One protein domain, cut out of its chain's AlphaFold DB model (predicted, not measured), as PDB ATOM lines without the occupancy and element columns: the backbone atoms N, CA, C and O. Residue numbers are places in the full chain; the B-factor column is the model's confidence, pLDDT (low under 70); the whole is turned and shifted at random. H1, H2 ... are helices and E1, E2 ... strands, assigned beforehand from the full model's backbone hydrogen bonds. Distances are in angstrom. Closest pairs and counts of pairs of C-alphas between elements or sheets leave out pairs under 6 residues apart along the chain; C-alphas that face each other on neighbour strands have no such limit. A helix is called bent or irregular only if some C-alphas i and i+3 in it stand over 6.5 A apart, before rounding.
ATOM      1  N   ALA A  23     -36.935 -13.072 -49.018       93.38
ATOM      2  CA  ALA A  23     -38.217 -13.736 -49.214       93.38
ATOM      3  C   ALA A  23     -38.352 -14.973 -48.319       93.38
ATOM      4  O   ALA A  23     -37.468 -15.832 -48.301       93.38
ATOM      5  N   ALA A  24     -39.474 -15.097 -47.616       93.12
ATOM      6  CA  ALA A  24     -39.834 -16.302 -46.876       93.12
ATOM      7  C   ALA A  24     -40.690 -17.226 -47.757       93.12
ATOM      8  O   ALA A  24     -41.729 -16.815 -48.270       93.12
ATOM      9  N   ILE A  25     -40.250 -18.471 -47.935       93.94
ATOM     10  CA  ILE A  25     -40.928 -19.500 -48.729       93.94
ATOM     11  C   ILE A  25     -41.509 -20.536 -47.764       93.94
ATOM     12  O   ILE A  25     -40.772 -21.345 -47.201       93.94
ATOM     13  N   GLY A  26     -42.821 -20.501 -47.573       91.81
ATOM     14  CA  GLY A  26     -43.550 -21.316 -46.609       91.81
ATOM     15  C   GLY A  26     -44.073 -20.502 -45.420       91.81
ATOM     16  O   GLY A  26     -43.316 -19.813 -44.739       91.81
ATOM     17  N   CYS A  27     -45.363 -20.653 -45.130       92.94
ATOM     18  CA  CYS A  27     -46.147 -20.034 -44.054       92.94
ATOM     19  C   CYS A  27     -46.620 -21.062 -43.011       92.94
ATOM     20  O   CYS A  27     -47.437 -20.753 -42.138       92.94
ATOM     21  N   GLY A  28     -46.108 -22.295 -43.091       86.44
ATOM     22  CA  GLY A  28     -46.375 -23.358 -42.125       86.44
ATOM     23  C   GLY A  28     -45.825 -23.049 -40.726       86.44
ATOM     24  O   GLY A  28     -45.382 -21.940 -40.430       86.44
ATOM     25  N   TYR A  29     -45.818 -24.060 -39.854       79.88
ATOM     26  CA  TYR A  29     -45.418 -23.916 -38.446       79.88
ATOM     27  C   TYR A  29     -44.101 -23.139 -38.258       79.88
ATOM     28  O   TYR A  29     -44.062 -22.152 -37.524       79.88
ATOM     29  N   TRP A  30     -43.050 -23.527 -38.986       81.38
ATOM     30  CA  TRP A  30     -41.754 -22.841 -38.952       81.38
ATOM     31  C   TRP A  30     -41.711 -21.553 -39.779       81.38
ATOM     32  O   TRP A  30     -41.034 -20.600 -39.391       81.38
ATOM     33  N   GLY A  31     -42.458 -21.491 -40.881       86.94
ATOM     34  CA  GLY A  31     -42.515 -20.328 -41.767       86.94
ATOM     35  C   GLY A  31     -42.915 -19.043 -41.046       86.94
ATOM     36  O   GLY A  31     -42.267 -18.009 -41.201       86.94
ATOM     37  N   LYS A  32     -43.903 -19.131 -40.147       89.31
ATOM     38  CA  LYS A  32     -44.354 -18.007 -39.305       89.31
ATOM     39  C   LYS A  32     -43.225 -17.405 -38.462       89.31
ATOM     40  O   LYS A  32     -43.167 -16.190 -38.289       89.31
ATOM     41  N   ASN A  33     -42.311 -18.240 -37.962       85.38
ATOM     42  CA  ASN A  33     -41.160 -17.785 -37.182       85.38
ATOM     43  C   ASN A  33     -40.155 -17.018 -38.053       85.38
ATOM     44  O   ASN A  33     -39.652 -15.979 -37.635       85.38
ATOM     45  N   LEU A  34     -39.894 -17.505 -39.270       85.00
ATOM     46  CA  LEU A  34     -39.008 -16.831 -40.222       85.00
ATOM     47  C   LEU A  34     -39.571 -15.475 -40.643       85.00
ATOM     48  O   LEU A  34     -38.859 -14.478 -40.570       85.00
ATOM     49  N   VAL A  35     -40.853 -15.431 -41.014       91.44
ATOM     50  CA  VAL A  35     -41.558 -14.192 -41.368       91.44
ATOM     51  C   VAL A  35     -41.430 -13.164 -40.247       91.44
ATOM     52  O   VAL A  35     -40.950 -12.060 -40.492       91.44
ATOM     53  N   ARG A  36     -41.783 -13.536 -39.008       88.12
ATOM     54  CA  ARG A  36     -41.678 -12.632 -37.855       88.12
ATOM     55  C   ARG A  36     -40.246 -12.127 -37.670       88.12
ATOM     56  O   ARG A  36     -40.041 -10.923 -37.573       88.12
ATOM     57  N   ASN A  37     -39.266 -13.031 -37.648       84.06
ATOM     58  CA  ASN A  37     -37.870 -12.672 -37.404       84.06
ATOM     59  C   ASN A  37     -37.327 -11.723 -38.486       84.06
ATOM     60  O   ASN A  37     -36.681 -10.734 -38.160       84.06
ATOM     61  N   PHE A  38     -37.599 -11.980 -39.769       86.19
ATOM     62  CA  PHE A  38     -37.159 -11.079 -40.838       86.19
ATOM     63  C   PHE A  38     -37.902  -9.740 -40.819       86.19
ATOM     64  O   PHE A  38     -37.297  -8.723 -41.146       86.19
ATOM     65  N   ALA A  39     -39.173  -9.713 -40.411       87.69
ATOM     66  CA  ALA A  39     -39.925  -8.471 -40.255       87.69
ATOM     67  C   ALA A  39     -39.358  -7.607 -39.117       87.69
ATOM     68  O   ALA A  39     -39.114  -6.421 -39.313       87.69
ATOM     69  N   GLU A  40     -39.070  -8.206 -37.957       84.94
ATOM     70  CA  GLU A  40     -38.443  -7.526 -36.811       84.94
ATOM     71  C   GLU A  40     -37.045  -6.983 -37.146       84.94
ATOM     72  O   GLU A  40     -36.644  -5.937 -36.641       84.94
ATOM     73  N   LEU A  41     -36.316  -7.664 -38.035       84.75
ATOM     74  CA  LEU A  41     -35.017  -7.220 -38.548       84.75
ATOM     75  C   LEU A  41     -35.121  -6.164 -39.666       84.75
ATOM     76  O   LEU A  41     -34.087  -5.673 -40.116       84.75
ATOM     77  N   GLY A  42     -36.326  -5.835 -40.145       86.00
ATOM     78  CA  GLY A  42     -36.534  -4.933 -41.286       86.00
ATOM     79  C   GLY A  42     -36.056  -5.501 -42.631       86.00
ATOM     80  O   GLY A  42     -35.805  -4.747 -43.563       86.00
ATOM     81  N   ALA A  43     -35.896  -6.824 -42.718       87.69
ATOM     82  CA  ALA A  43     -35.340  -7.547 -43.862       87.69
ATOM     83  C   ALA A  43     -36.408  -8.258 -44.716       87.69
ATOM     84  O   ALA A  43     -36.127  -8.668 -45.841       87.69
ATOM     85  N   LEU A  44     -37.625  -8.455 -44.198       92.56
ATOM     86  CA  LEU A  44     -38.682  -9.185 -44.905       92.56
ATOM     87  C   LEU A  44     -39.225  -8.371 -46.087       92.56
ATOM     88  O   LEU A  44     -39.811  -7.312 -45.899       92.56
ATOM     89  N   ALA A  45     -39.082  -8.904 -47.300       93.94
ATOM     90  CA  ALA A  45     -39.549  -8.257 -48.525       93.94
ATOM     91  C   ALA A  45     -40.758  -8.965 -49.151       93.94
ATOM     92  O   ALA A  45     -41.673  -8.312 -49.663       93.94
ATOM     93  N   ALA A  46     -40.765 -10.298 -49.121       96.25
ATOM     94  CA  ALA A  46     -41.792 -11.102 -49.769       96.25
ATOM     95  C   ALA A  46     -42.109 -12.381 -48.987       96.25
ATOM     96  O   ALA A  46     -41.257 -12.937 -48.291       96.25
ATOM     97  N   ILE A  47     -43.335 -12.862 -49.149       97.25
ATOM     98  CA  ILE A  47     -43.826 -14.132 -48.627       97.25
ATOM     99  C   ILE A  47     -44.406 -14.936 -49.792       97.25
ATOM    100  O   ILE A  47     -45.189 -14.418 -50.590       97.25
ATOM    101  N   CYS A  48     -44.027 -16.206 -49.877       96.00
ATOM    102  CA  CYS A  48     -44.500 -17.151 -50.880       96.00
ATOM    103  C   CYS A  48     -45.007 -18.415 -50.188       96.00
ATOM    104  O   CYS A  48     -44.246 -19.071 -49.479       96.00
ATOM    105  N   ASP A  49     -46.257 -18.800 -50.433       95.06
ATOM    106  CA  ASP A  49     -46.827 -20.070 -49.977       95.06
ATOM    107  C   ASP A  49     -47.934 -20.535 -50.945       95.06
ATOM    108  O   ASP A  49     -48.626 -19.681 -51.512       95.06
ATOM    109  N   PRO A  50     -48.108 -21.856 -51.162       92.94
ATOM    110  CA  PRO A  50     -49.250 -22.390 -51.907       92.94
ATOM    111  C   PRO A  50     -50.612 -21.980 -51.322       92.94
ATOM    112  O   PRO A  50     -51.560 -21.757 -52.077       92.94
ATOM    113  N   ASP A  51     -50.714 -21.859 -49.997       94.62
ATOM    114  CA  ASP A  51     -51.851 -21.272 -49.295       94.62
ATOM    115  C   ASP A  51     -51.743 -19.739 -49.330       94.62
ATOM    116  O   ASP A  51     -51.042 -19.084 -48.547       94.62
ATOM    117  N   ARG A  52     -52.463 -19.153 -50.289       94.62
ATOM    118  CA  ARG A  52     -52.447 -17.709 -50.539       94.62
ATOM    119  C   ARG A  52     -53.066 -16.903 -49.413       94.62
ATOM    120  O   ARG A  52     -52.662 -15.756 -49.228       94.62
ATOM    121  N   ASP A  53     -54.013 -17.468 -48.678       95.94
ATOM    122  CA  ASP A  53     -54.678 -16.754 -47.596       95.94
ATOM    123  C   ASP A  53     -53.763 -16.699 -46.370       95.94
ATOM    124  O   ASP A  53     -53.585 -15.624 -45.795       95.94
ATOM    125  N   ALA A  54     -53.051 -17.791 -46.068       94.44
ATOM    126  CA  ALA A  54     -51.999 -17.789 -45.051       94.44
ATOM    127  C   ALA A  54     -50.866 -16.795 -45.376       94.44
ATOM    128  O   ALA A  54     -50.380 -16.086 -44.489       94.44
ATOM    129  N   ALA A  55     -50.446 -16.713 -46.645       96.75
ATOM    130  CA  ALA A  55     -49.447 -15.736 -47.079       96.75
ATOM    131  C   ALA A  55     -49.944 -14.289 -46.942       96.75
ATOM    132  O   ALA A  55     -49.201 -13.440 -46.450       96.75
ATOM    133  N   ARG A  56     -51.193 -14.004 -47.341       97.50
ATOM    134  CA  ARG A  56     -51.809 -12.671 -47.223       97.50
ATOM    135  C   ARG A  56     -51.934 -12.219 -45.775       97.50
ATOM    136  O   ARG A  56     -51.507 -11.113 -45.471       97.50
ATOM    137  N   GLU A  57     -52.427 -13.079 -44.883       96.88
ATOM    138  CA  GLU A  57     -52.569 -12.752 -43.456       96.88
ATOM    139  C   GLU A  57     -51.227 -12.315 -42.845       96.88
ATOM    140  O   GLU A  57     -51.133 -11.314 -42.130       96.88
ATOM    141  N   LEU A  58     -50.160 -13.061 -43.141       96.25
ATOM    142  CA  LEU A  58     -48.822 -12.751 -42.649       96.25
ATOM    143  C   LEU A  58     -48.231 -11.504 -43.310       96.25
ATOM    144  O   LEU A  58     -47.584 -10.706 -42.632       96.25
ATOM    145  N   ALA A  59     -48.454 -11.325 -44.610       96.44
ATOM    146  CA  ALA A  59     -47.979 -10.172 -45.361       96.44
ATOM    147  C   ALA A  59     -48.622  -8.869 -44.871       96.44
ATOM    148  O   ALA A  59     -47.911  -7.890 -44.656       96.44
ATOM    149  N   GLU A  60     -49.931  -8.875 -44.610       97.00
ATOM    150  CA  GLU A  60     -50.655  -7.745 -44.019       97.00
ATOM    151  C   GLU A  60     -50.127  -7.414 -42.622       97.00
ATOM    152  O   GLU A  60     -49.858  -6.252 -42.316       97.00
ATOM    153  N   ARG A  61     -49.909  -8.437 -41.787       96.62
ATOM    154  CA  ARG A  61     -49.385  -8.269 -40.424       96.62
ATOM    155  C   ARG A  61     -47.964  -7.704 -40.386       96.62
ATOM    156  O   ARG A  61     -47.626  -6.987 -39.450       96.62
ATOM    157  N   HIS A  62     -47.126  -8.075 -41.350       95.62
ATOM    158  CA  HIS A  62     -45.691  -7.781 -41.340       95.62
ATOM    159  C   HIS A  62     -45.241  -6.821 -42.451       95.62
ATOM    160  O   HIS A  62     -44.041  -6.652 -42.650       95.62
ATOM    161  N   HIS A  63     -46.184  -6.182 -43.148       94.25
ATOM    162  CA  HIS A  63     -45.937  -5.215 -44.223       94.25
ATOM    163  C   HIS A  63     -45.024  -5.744 -45.345       94.25
ATOM    164  O   HIS A  63     -44.157  -5.030 -45.848       94.25
ATOM    165  N   ALA A  64     -45.230  -7.000 -45.749       94.81
ATOM    166  CA  ALA A  64     -44.495  -7.646 -46.835       94.81
ATOM    167  C   ALA A  64     -45.364  -7.808 -48.090       94.81
ATOM    168  O   ALA A  64     -46.587  -7.694 -48.042       94.81
ATOM    169  N   SER A  65     -44.738  -8.111 -49.226       96.56
ATOM    170  CA  SER A  65     -45.462  -8.485 -50.445       96.56
ATOM    171  C   SER A  65     -45.794  -9.982 -50.465       96.56
ATOM    172  O   SER A  65     -45.046 -10.799 -49.932       96.56
ATOM    173  N   VAL A  66     -46.903 -10.364 -51.102       97.50
ATOM    174  CA  VAL A  66     -47.174 -11.770 -51.449       97.50
ATOM    175  C   VAL A  66     -46.722 -11.996 -52.884       97.50
ATOM    176  O   VAL A  66     -47.154 -11.273 -53.782       97.50
ATOM    177  N   ALA A  67     -45.882 -13.001 -53.111       94.44
ATOM    178  CA  ALA A  67     -45.333 -13.296 -54.429       94.44
ATOM    179  C   ALA A  67     -45.297 -14.801 -54.709       94.44
ATOM    180  O   ALA A  67     -45.167 -15.620 -53.803       94.44
ATOM    181  N   GLU A  68     -45.389 -15.155 -55.990       94.56
ATOM    182  CA  GLU A  68     -45.117 -16.514 -56.460       94.56
ATOM    183  C   GLU A  68     -43.620 -16.812 -56.403       94.56
ATOM    184  O   GLU A  68     -42.798 -15.917 -56.620       94.56
ATOM    185  N   PHE A  69     -43.258 -18.081 -56.218       92.50
ATOM    186  CA  PHE A  69     -41.855 -18.480 -56.104       92.50
ATOM    187  C   PHE A  69     -41.019 -18.043 -57.317       92.50
ATOM    188  O   PHE A  69     -39.966 -17.437 -57.157       92.50
ATOM    189  N   ASP A  70     -41.516 -18.243 -58.540       90.25
ATOM    190  CA  ASP A  70     -40.787 -17.823 -59.743       90.25
ATOM    191  C   ASP A  70     -40.678 -16.302 -59.890       90.25
ATOM    192  O   ASP A  70     -39.738 -15.817 -60.518       90.25
ATOM    193  N   ALA A  71     -41.626 -15.541 -59.335       89.75
ATOM    194  CA  ALA A  71     -41.526 -14.086 -59.305       89.75
ATOM    195  C   ALA A  71     -40.430 -13.647 -58.327       89.75
ATOM    196  O   ALA A  71     -39.610 -12.811 -58.690       89.75
ATOM    197  N   VAL A  72     -40.355 -14.284 -57.151       90.94
ATOM    198  CA  VAL A  72     -39.280 -14.069 -56.169       90.94
ATOM    199  C   VAL A  72     -37.904 -14.351 -56.776       90.94
ATOM    200  O   VAL A  72     -36.986 -13.559 -56.605       90.94
ATOM    201  N   LEU A  73     -37.751 -15.453 -57.516       85.81
ATOM    202  CA  LEU A  73     -36.467 -15.821 -58.130       85.81
ATOM    203  C   LEU A  73     -36.012 -14.859 -59.241       85.81
ATOM    204  O   LEU A  73     -34.816 -14.767 -59.525       85.81
ATOM    205  N   ARG A  74     -36.959 -14.164 -59.881       86.06
ATOM    206  CA  ARG A  74     -36.704 -13.173 -60.938       86.06
ATOM    207  C   ARG A  74     -36.529 -11.750 -60.406       86.06
ATOM    208  O   ARG A  74     -36.105 -10.889 -61.171       86.06
ATOM    209  N   ASP A  75     -36.850 -11.506 -59.140       84.94
ATOM    210  CA  ASP A  75     -36.708 -10.196 -58.513       84.94
ATOM    211  C   ASP A  75     -35.240  -9.952 -58.132       84.94
ATOM    212  O   ASP A  75     -34.664 -10.622 -57.270       84.94
ATOM    213  N   ASP A  76     -34.607  -8.998 -58.814       80.25
ATOM    214  CA  ASP A  76     -33.211  -8.632 -58.575       80.25
ATOM    215  C   ASP A  76     -32.998  -7.853 -57.277       80.25
ATOM    216  O   ASP A  76     -31.875  -7.806 -56.777       80.25
ATOM    217  N   GLU A  77     -34.072  -7.359 -56.668       82.88
ATOM    218  CA  GLU A  77     -34.012  -6.727 -55.363       82.88
ATOM    219  C   GLU A  77     -34.014  -7.734 -54.206       82.88
ATOM    220  O   GLU A  77     -33.688  -7.374 -53.075       82.88
ATOM    221  N   ILE A  78     -34.399  -8.992 -54.449       85.56
ATOM    222  CA  ILE A  78     -34.407 -10.037 -53.422       85.56
ATOM    223  C   ILE A  78     -33.023 -10.688 -53.353       85.56
ATOM    224  O   ILE A  78     -32.582 -11.422 -54.242       85.56
ATOM    225  N   ALA A  79     -32.342 -10.438 -52.238       80.25
ATOM    226  CA  ALA A  79     -30.981 -10.892 -51.978       80.25
ATOM    227  C   ALA A  79     -30.916 -12.311 -51.384       80.25
ATOM    228  O   ALA A  79     -29.853 -12.934 -51.362       80.25
ATOM    229  N   ALA A  80     -32.021 -12.847 -50.867       83.44
ATOM    230  CA  ALA A  80     -32.048 -14.192 -50.301       83.44
ATOM    231  C   ALA A  80     -33.450 -14.796 -50.261       83.44
ATOM    232  O   ALA A  80     -34.446 -14.082 -50.137       83.44
ATOM    233  N   VAL A  81     -33.504 -16.129 -50.265       86.75
ATOM    234  CA  VAL A  81     -34.721 -16.896 -49.992       86.75
ATOM    235  C   VAL A  81     -34.518 -17.798 -48.774       86.75
ATOM    236  O   VAL A  81     -33.492 -18.467 -48.629       86.75
ATOM    237  N   ALA A  82     -35.503 -17.824 -47.884       87.56
ATOM    238  CA  ALA A  82     -35.528 -18.681 -46.705       87.56
ATOM    239  C   ALA A  82     -36.664 -19.700 -46.841       87.56
ATOM    240  O   ALA A  82     -37.832 -19.326 -46.866       87.56
ATOM    241  N   ILE A  83     -36.324 -20.984 -46.951       84.94
ATOM    242  CA  ILE A  83     -37.247 -22.064 -47.309       84.94
ATOM    243  C   ILE A  83     -37.649 -22.856 -46.063       84.94
ATOM    244  O   ILE A  83     -36.863 -23.633 -45.524       84.94
ATOM    245  N   ALA A  84     -38.909 -22.699 -45.659       86.69
ATOM    246  CA  ALA A  84     -39.608 -23.455 -44.623       86.69
ATOM    247  C   ALA A  84     -40.801 -24.232 -45.218       86.69
ATOM    248  O   ALA A  84     -41.946 -24.092 -44.788       86.69
ATOM    249  N   ALA A  85     -40.518 -25.059 -46.227       82.69
ATOM    250  CA  ALA A  85     -41.478 -25.956 -46.875       82.69
ATOM    251  C   ALA A  85     -41.454 -27.374 -46.245       82.69
ATOM    252  O   ALA A  85     -40.607 -27.651 -45.393       82.69
ATOM    253  N   PRO A  86     -42.332 -28.317 -46.638       81.62
ATOM    254  CA  PRO A  86     -42.163 -29.733 -46.302       81.62
ATOM    255  C   PRO A  86     -40.804 -30.272 -46.769       81.62
ATOM    256  O   PRO A  86     -40.383 -29.973 -47.883       81.62
ATOM    257  N   ALA A  87     -40.142 -31.100 -45.953       72.75
ATOM    258  CA  ALA A  87     -38.770 -31.576 -46.198       72.75
ATOM    259  C   ALA A  87     -38.555 -32.184 -47.598       72.75
ATOM    260  O   ALA A  87     -37.515 -31.961 -48.214       72.75
ATOM    261  N   ALA A  88     -39.561 -32.886 -48.134       74.88
ATOM    262  CA  ALA A  88     -39.523 -33.473 -49.475       74.88
ATOM    263  C   ALA A  88     -39.310 -32.442 -50.603       74.88
ATOM    264  O   ALA A  88     -38.783 -32.795 -51.652       74.88
ATOM    265  N   LEU A  89     -39.684 -31.176 -50.387       79.31
ATOM    266  CA  LEU A  89     -39.586 -30.101 -51.382       79.31
ATOM    267  C   LEU A  89     -38.312 -29.256 -51.244       79.31
ATOM    268  O   LEU A  89     -38.035 -28.423 -52.102       79.31
ATOM    269  N   HIS A  90     -37.520 -29.437 -50.180       75.12
ATOM    270  CA  HIS A  90     -36.369 -28.561 -49.910       75.12
ATOM    271  C   HIS A  90     -35.311 -28.642 -50.994       75.12
ATOM    272  O   HIS A  90     -34.821 -27.607 -51.434       75.12
ATOM    273  N   ALA A  91     -34.975 -29.857 -51.431       72.62
ATOM    274  CA  ALA A  91     -33.956 -30.064 -52.452       72.62
ATOM    275  C   ALA A  91     -34.346 -29.388 -53.773       72.62
ATOM    276  O   ALA A  91     -33.534 -28.686 -54.362       72.62
ATOM    277  N   GLU A  92     -35.599 -29.543 -54.204       81.94
ATOM    278  CA  GLU A  92     -36.097 -28.934 -55.439       81.94
ATOM    279  C   GLU A  92     -36.106 -27.402 -55.351       81.94
ATOM    280  O   GLU A  92     -35.544 -26.727 -56.215       81.94
ATOM    281  N   LEU A  93     -36.695 -26.843 -54.290       83.44
ATOM    282  CA  LEU A  93     -36.791 -25.393 -54.106       83.44
ATOM    283  C   LEU A  93     -35.407 -24.747 -53.967       83.44
ATOM    284  O   LEU A  93     -35.159 -23.692 -54.550       83.44
ATOM    285  N   ALA A  94     -34.485 -25.386 -53.241       80.75
ATOM    286  CA  ALA A  94     -33.120 -24.893 -53.097       80.75
ATOM    287  C   ALA A  94     -32.345 -24.956 -54.421       80.75
ATOM    288  O   ALA A  94     -31.670 -23.987 -54.762       80.75
ATOM    289  N   SER A  95     -32.469 -26.044 -55.190       79.06
ATOM    290  CA  SER A  95     -31.851 -26.158 -56.519       79.06
ATOM    291  C   SER A  95     -32.365 -25.085 -57.472       79.06
ATOM    292  O   SER A  95     -31.561 -24.363 -58.054       79.06
ATOM    293  N   ARG A  96     -33.688 -24.895 -57.557       83.25
ATOM    294  CA  ARG A  96     -34.290 -23.839 -58.388       83.25
ATOM    295  C   ARG A  96     -33.812 -22.449 -57.981       83.25
ATOM    296  O   ARG A  96     -33.485 -21.632 -58.837       83.25
ATOM    297  N   ALA A  97     -33.732 -22.190 -56.675       81.50
ATOM    298  CA  ALA A  97     -33.193 -20.935 -56.173       81.50
ATOM    299  C   ALA A  97     -31.731 -20.740 -56.588       81.50
ATOM    300  O   ALA A  97     -31.368 -19.653 -57.017       81.50
ATOM    301  N   LEU A  98     -30.898 -21.782 -56.518       75.12
ATOM    302  CA  LEU A  98     -29.496 -21.721 -56.933       75.12
ATOM    303  C   LEU A  98     -29.329 -21.516 -58.439       75.12
ATOM    304  O   LEU A  98     -28.493 -20.714 -58.845       75.12
ATOM    305  N   GLU A  99     -30.124 -22.201 -59.256       76.88
ATOM    306  CA  GLU A  99     -30.107 -22.073 -60.717       76.88
ATOM    307  C   GLU A  99     -30.486 -20.657 -61.174       76.88
ATOM    308  O   GLU A  99     -29.878 -20.119 -62.100       76.88
ATOM    309  N   ALA A 100     -31.437 -20.015 -60.487       74.06
ATOM    310  CA  ALA A 100     -31.843 -18.637 -60.766       74.06
ATOM    311  C   ALA A 100     -30.747 -17.602 -60.440       74.06
ATOM    312  O   ALA A 100     -30.693 -16.514 -61.029       74.06
ATOM    313  N   VAL A 101     -29.834 -17.927 -59.523       64.38
ATOM    314  CA  VAL A 101     -28.665 -17.099 -59.211       64.38
ATOM    315  C   VAL A 101     -27.570 -17.412 -60.215       64.38
ATOM    316  O   VAL A 101     -26.638 -18.111 -59.856       64.38
ATOM    317  N   ALA A 102     -27.708 -16.920 -61.454       50.41
ATOM    318  CA  ALA A 102     -26.744 -17.007 -62.564       50.41
ATOM    319  C   ALA A 102     -25.414 -17.689 -62.186       50.41
ATOM    320  O   ALA A 102     -24.403 -17.036 -61.922       50.41
ATOM    321  N   VAL A 103     -25.432 -19.020 -62.111       40.84
ATOM    322  CA  VAL A 103     -24.232 -19.810 -61.886       40.84
ATOM    323  C   VAL A 103     -23.617 -19.953 -63.270       40.84
ATOM    324  O   VAL A 103     -24.224 -20.620 -64.111       40.84
ATOM    325  N   PRO A 104     -22.471 -19.318 -63.579       33.38
ATOM    326  CA  PRO A 104     -21.870 -19.490 -64.892       33.38
ATOM    327  C   PRO A 104     -21.687 -20.994 -65.164       33.38
ATOM    328  O   PRO A 104     -21.225 -21.720 -64.268       33.38
ATOM    329  N   ALA A 121     -18.578 -17.486 -55.026       39.06
ATOM    330  CA  ALA A 121     -19.603 -18.508 -55.211       39.06
ATOM    331  C   ALA A 121     -20.839 -18.211 -54.333       39.06
ATOM    332  O   ALA A 121     -20.662 -17.752 -53.194       39.06
ATOM    333  N   PRO A 122     -22.066 -18.477 -54.822       42.62
ATOM    334  CA  PRO A 122     -23.261 -18.416 -53.987       42.62
ATOM    335  C   PRO A 122     -23.059 -19.312 -52.764       42.62
ATOM    336  O   PRO A 122     -22.601 -20.452 -52.875       42.62
ATOM    337  N   ARG A 123     -23.322 -18.767 -51.573       46.41
ATOM    338  CA  ARG A 123     -23.147 -19.494 -50.313       46.41
ATOM    339  C   ARG A 123     -24.502 -19.983 -49.839       46.41
ATOM    340  O   ARG A 123     -25.366 -19.185 -49.486       46.41
ATOM    341  N   ILE A 124     -24.660 -21.300 -49.800       46.00
ATOM    342  CA  ILE A 124     -25.806 -21.942 -49.163       46.00
ATOM    343  C   ILE A 124     -25.516 -21.989 -47.666       46.00
ATOM    344  O   ILE A 124     -24.480 -22.512 -47.251       46.00
ATOM    345  N   HIS A 125     -26.416 -21.433 -46.863       49.69
ATOM    346  CA  HIS A 125     -26.353 -21.548 -45.415       49.69
ATOM    347  C   HIS A 125     -27.498 -22.454 -44.968       49.69
ATOM    348  O   HIS A 125     -28.649 -22.039 -44.887       49.69
ATOM    349  N   PHE A 126     -27.184 -23.710 -44.665       42.72
ATOM    350  CA  PHE A 126     -28.127 -24.563 -43.953       42.72
ATOM    351  C   PHE A 126     -28.164 -24.097 -42.498       42.72
ATOM    352  O   PHE A 126     -27.148 -24.157 -41.804       42.72
ATOM    353  N   LEU A 127     -29.310 -23.578 -42.062       43.84
ATOM    354  CA  LEU A 127     -29.542 -23.241 -40.666       43.84
ATOM    355  C   LEU A 127     -30.515 -24.277 -40.115       43.84
ATOM    356  O   LEU A 127     -31.727 -24.118 -40.204       43.84
ATOM    357  N   ASP A 128     -29.963 -25.366 -39.590       42.97
ATOM    358  CA  ASP A 128     -30.751 -26.391 -38.917       42.97
ATOM    359  C   ASP A 128     -30.841 -26.025 -37.426       42.97
ATOM    360  O   ASP A 128     -29.804 -25.975 -36.749       42.97
ATOM    361  N   PRO A 129     -32.025 -25.685 -36.885       39.81
ATOM    362  CA  PRO A 129     -32.170 -25.508 -35.454       39.81
ATOM    363  C   PRO A 129     -32.037 -26.882 -34.788       39.81
ATOM    364  O   PRO A 129     -32.986 -27.658 -34.713       39.81
ATOM    365  N   LEU A 130     -30.844 -27.187 -34.276       35.34
ATOM    366  CA  LEU A 130     -30.676 -28.294 -33.341       35.34
ATOM    367  C   LEU A 130     -31.471 -27.970 -32.069       35.34
ATOM    368  O   LEU A 130     -31.084 -27.090 -31.302       35.34
ATOM    369  N   GLU A 131     -32.566 -28.690 -31.829       38.19
ATOM    370  CA  GLU A 131     -33.209 -28.748 -30.515       38.19
ATOM    371  C   GLU A 131     -32.263 -29.499 -29.556       38.19
ATOM    372  O   GLU A 131     -32.042 -30.705 -29.733       38.19
ATOM    373  N   PRO A 132     -31.665 -28.846 -28.539       36.25
ATOM    374  CA  PRO A 132     -30.795 -29.545 -27.603       36.25
ATOM    375  C   PRO A 132     -31.617 -30.561 -26.794       36.25
ATOM    376  O   PRO A 132     -32.440 -30.185 -25.961       36.25
ATOM    377  N   GLY A 133     -31.383 -31.858 -27.028       41.97
ATOM    378  CA  GLY A 133     -31.941 -32.954 -26.223       41.97
ATOM    379  C   GLY A 133     -32.892 -33.925 -26.933       41.97
ATOM    380  O   GLY A 133     -33.365 -34.857 -26.287       41.97
ATOM    381  N   LYS A 134     -33.162 -33.773 -28.237       35.72
ATOM    382  CA  LYS A 134     -33.918 -34.768 -29.025       35.72
ATOM    383  C   LYS A 134     -33.115 -35.170 -30.261       35.72
ATOM    384  O   LYS A 134     -32.901 -34.362 -31.151       35.72
ATOM    385  N   GLY A 135     -32.646 -36.417 -30.289       34.41
ATOM    386  CA  GLY A 135     -31.722 -36.966 -31.291       34.41
ATOM    387  C   GLY A 135     -32.284 -37.189 -32.701       34.41
ATOM    388  O   GLY A 135     -31.881 -38.147 -33.345       34.41
ATOM    389  N   GLU A 136     -33.188 -36.343 -33.194       37.97
ATOM    390  CA  GLU A 136     -33.674 -36.407 -34.577       37.97
ATOM    391  C   GLU A 136     -34.120 -35.017 -35.051       37.97
ATOM    392  O   GLU A 136     -34.957 -34.376 -34.410       37.97
ATOM    393  N   ALA A 137     -33.566 -34.558 -36.178       38.34
ATOM    394  CA  ALA A 137     -33.914 -33.293 -36.821       38.34
ATOM    395  C   ALA A 137     -35.368 -33.338 -37.318       38.34
ATOM    396  O   ALA A 137     -35.673 -33.842 -38.400       38.34
ATOM    397  N   ARG A 138     -36.303 -32.834 -36.509       39.59
ATOM    398  CA  ARG A 138     -37.715 -32.722 -36.889       39.59
ATOM    399  C   ARG A 138     -37.968 -31.364 -37.540       39.59
ATOM    400  O   ARG A 138     -38.489 -30.451 -36.912       39.59
ATOM    401  N   GLY A 139     -37.612 -31.279 -38.821       44.84
ATOM    402  CA  GLY A 139     -37.934 -30.147 -39.691       44.84
ATOM    403  C   GLY A 139     -36.863 -29.063 -39.692       44.84
ATOM    404  O   GLY A 139     -37.042 -28.018 -39.074       44.84
ATOM    405  N   GLY A 140     -35.772 -29.306 -40.420       48.56
ATOM    406  CA  GLY A 140     -34.821 -28.253 -40.770       48.56
ATOM    407  C   GLY A 140     -35.447 -27.239 -41.733       48.56
ATOM    408  O   GLY A 140     -36.465 -27.525 -42.365       48.56
ATOM    409  N   TYR A 141     -34.845 -26.057 -41.853       52.91
ATOM    410  CA  TYR A 141     -35.136 -25.087 -42.912       52.91
ATOM    411  C   TYR A 141     -33.855 -24.738 -43.668       52.91
ATOM    412  O   TYR A 141     -32.752 -24.752 -43.123       52.91
ATOM    413  N   SER A 142     -33.996 -24.458 -44.960       54.41
ATOM    414  CA  SER A 142     -32.864 -24.185 -45.845       54.41
ATOM    415  C   SER A 142     -32.830 -22.694 -46.156       54.41
ATOM    416  O   SER A 142     -33.820 -22.160 -46.648       54.41
ATOM    417  N   VAL A 143     -31.719 -21.999 -45.895       57.09
ATOM    418  CA  VAL A 143     -31.557 -20.598 -46.315       57.09
ATOM    419  C   VAL A 143     -30.591 -20.544 -47.494       57.09
ATOM    420  O   VAL A 143     -29.417 -20.909 -47.395       57.09
ATOM    421  N   VAL A 144     -31.084 -20.074 -48.635       60.97
ATOM    422  CA  VAL A 144     -30.268 -19.864 -49.830       60.97
ATOM    423  C   VAL A 144     -30.019 -18.366 -49.960       60.97
ATOM    424  O   VAL A 144     -30.933 -17.585 -50.220       60.97
ATOM    425  N   LEU A 145     -28.765 -17.955 -49.755       58.50
ATOM    426  CA  LEU A 145     -28.348 -16.575 -49.984       58.50
ATOM    427  C   LEU A 145     -27.905 -16.435 -51.442       58.50
ATOM    428  O   LEU A 145     -26.969 -17.112 -51.884       58.50
ATOM    429  N   ARG A 146     -28.554 -15.536 -52.183       58.62
ATOM    430  CA  ARG A 146     -28.094 -15.126 -53.509       58.62
ATOM    431  C   ARG A 146     -26.836 -14.283 -53.310       58.62
ATOM    432  O   ARG A 146     -26.821 -13.359 -52.502       58.62
ATOM    433  N   ALA A 147     -25.738 -14.637 -53.980       47.12
ATOM    434  CA  ALA A 147     -24.562 -13.772 -53.967       47.12
ATOM    435  C   ALA A 147     -24.908 -12.464 -54.698       47.12
ATOM    436  O   ALA A 147     -25.548 -12.534 -55.753       47.12
ATOM    437  N   PRO A 148     -24.493 -11.296 -54.177       44.03
ATOM    438  CA  PRO A 148     -24.652 -10.059 -54.919       44.03
ATOM    439  C   PRO A 148     -23.880 -10.141 -56.239       44.03
ATOM    440  O   PRO A 148     -22.817 -10.768 -56.321       44.03
TER     441      PRO A 148
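AT A GLANCE: This is residues 23 to 104 and 121 to 148 of the 173 residues of the protein "GFO_IDH_MocA domain-containing protein" of Alphaproteobacteria bacterium (UniProt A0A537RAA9). A strongly twisted sheet of five strands is the middle one of three layers, helices on both faces of a sheet: H1 and H2 cover one face, H3 and H4 the other. Residues 131 to 136, in the loop between E4 and E5, stick out. The printed part has 110 residues with four named helices and five named strands, in the order E1 H1 E2 H2 H3 E3 H4 E4 E5; the class is mixed, and the mixed sheet runs E2 E1 E3 E5 E4. The whole is compact, with a radius of gyration of the C-alphas of 13.6 A and spans of 40 by 37 by 25 A.

IN THESE COORDINATES: Find C-alpha 23 at (-38.217, -13.736, -49.214), where strand E1, residues 23 to 25, begins. The other strands are E2, residues 44 to 48, E3, 80 to 83, E4, 124 to 127, and E5, 141 to 145, which ends at (-28.348, -16.575, -49.984). Helix H1 is residues 31 to 40, H2 52 to 62, H3 69 to 74, and H4 87 to 100, 20.7 A long and irregular: C-alphas 88 and 91 are 7.2 A apart.

HOW THE PARTS SIT: Look within hydrogen-bond range: E1 is parallel to E2 (N 24 to O 46, 2.9 A) and to E3 (N 25 to O 82, 2.8 A). E5 is antiparallel to E3, with N 83 to O 142 at 2.8 A, and forms a hairpin with E4, with N 125 to O 143 at 3.1 A. E1, H1 and E2 make a strand-helix-strand unit, parallel neighbour strands with a helix between, its crossover right-handed. H1 touches H2, closest at C-alphas 39 and 62, 5.9 A. H4, with residues 97 to 100 alone, only just touches H3, with 3 pairs of C-alphas within 8 A, the closest 73 and 100, 6.0 A. Every O i to N i+4 pair is within range in H1, H2 and H3; in H4, 8 of 10.

THE WHOLE: The C-alphas farthest apart, of Pro 104 and Gly 133, are 42.2 A apart. Residues 105 to 120 are not printed; C-alphas 104 and 121 are 10.0 A apart across the cut. The link from E4 to E5 is long. Residues 101 to 104 and 121 to 148 have pLDDT under 70.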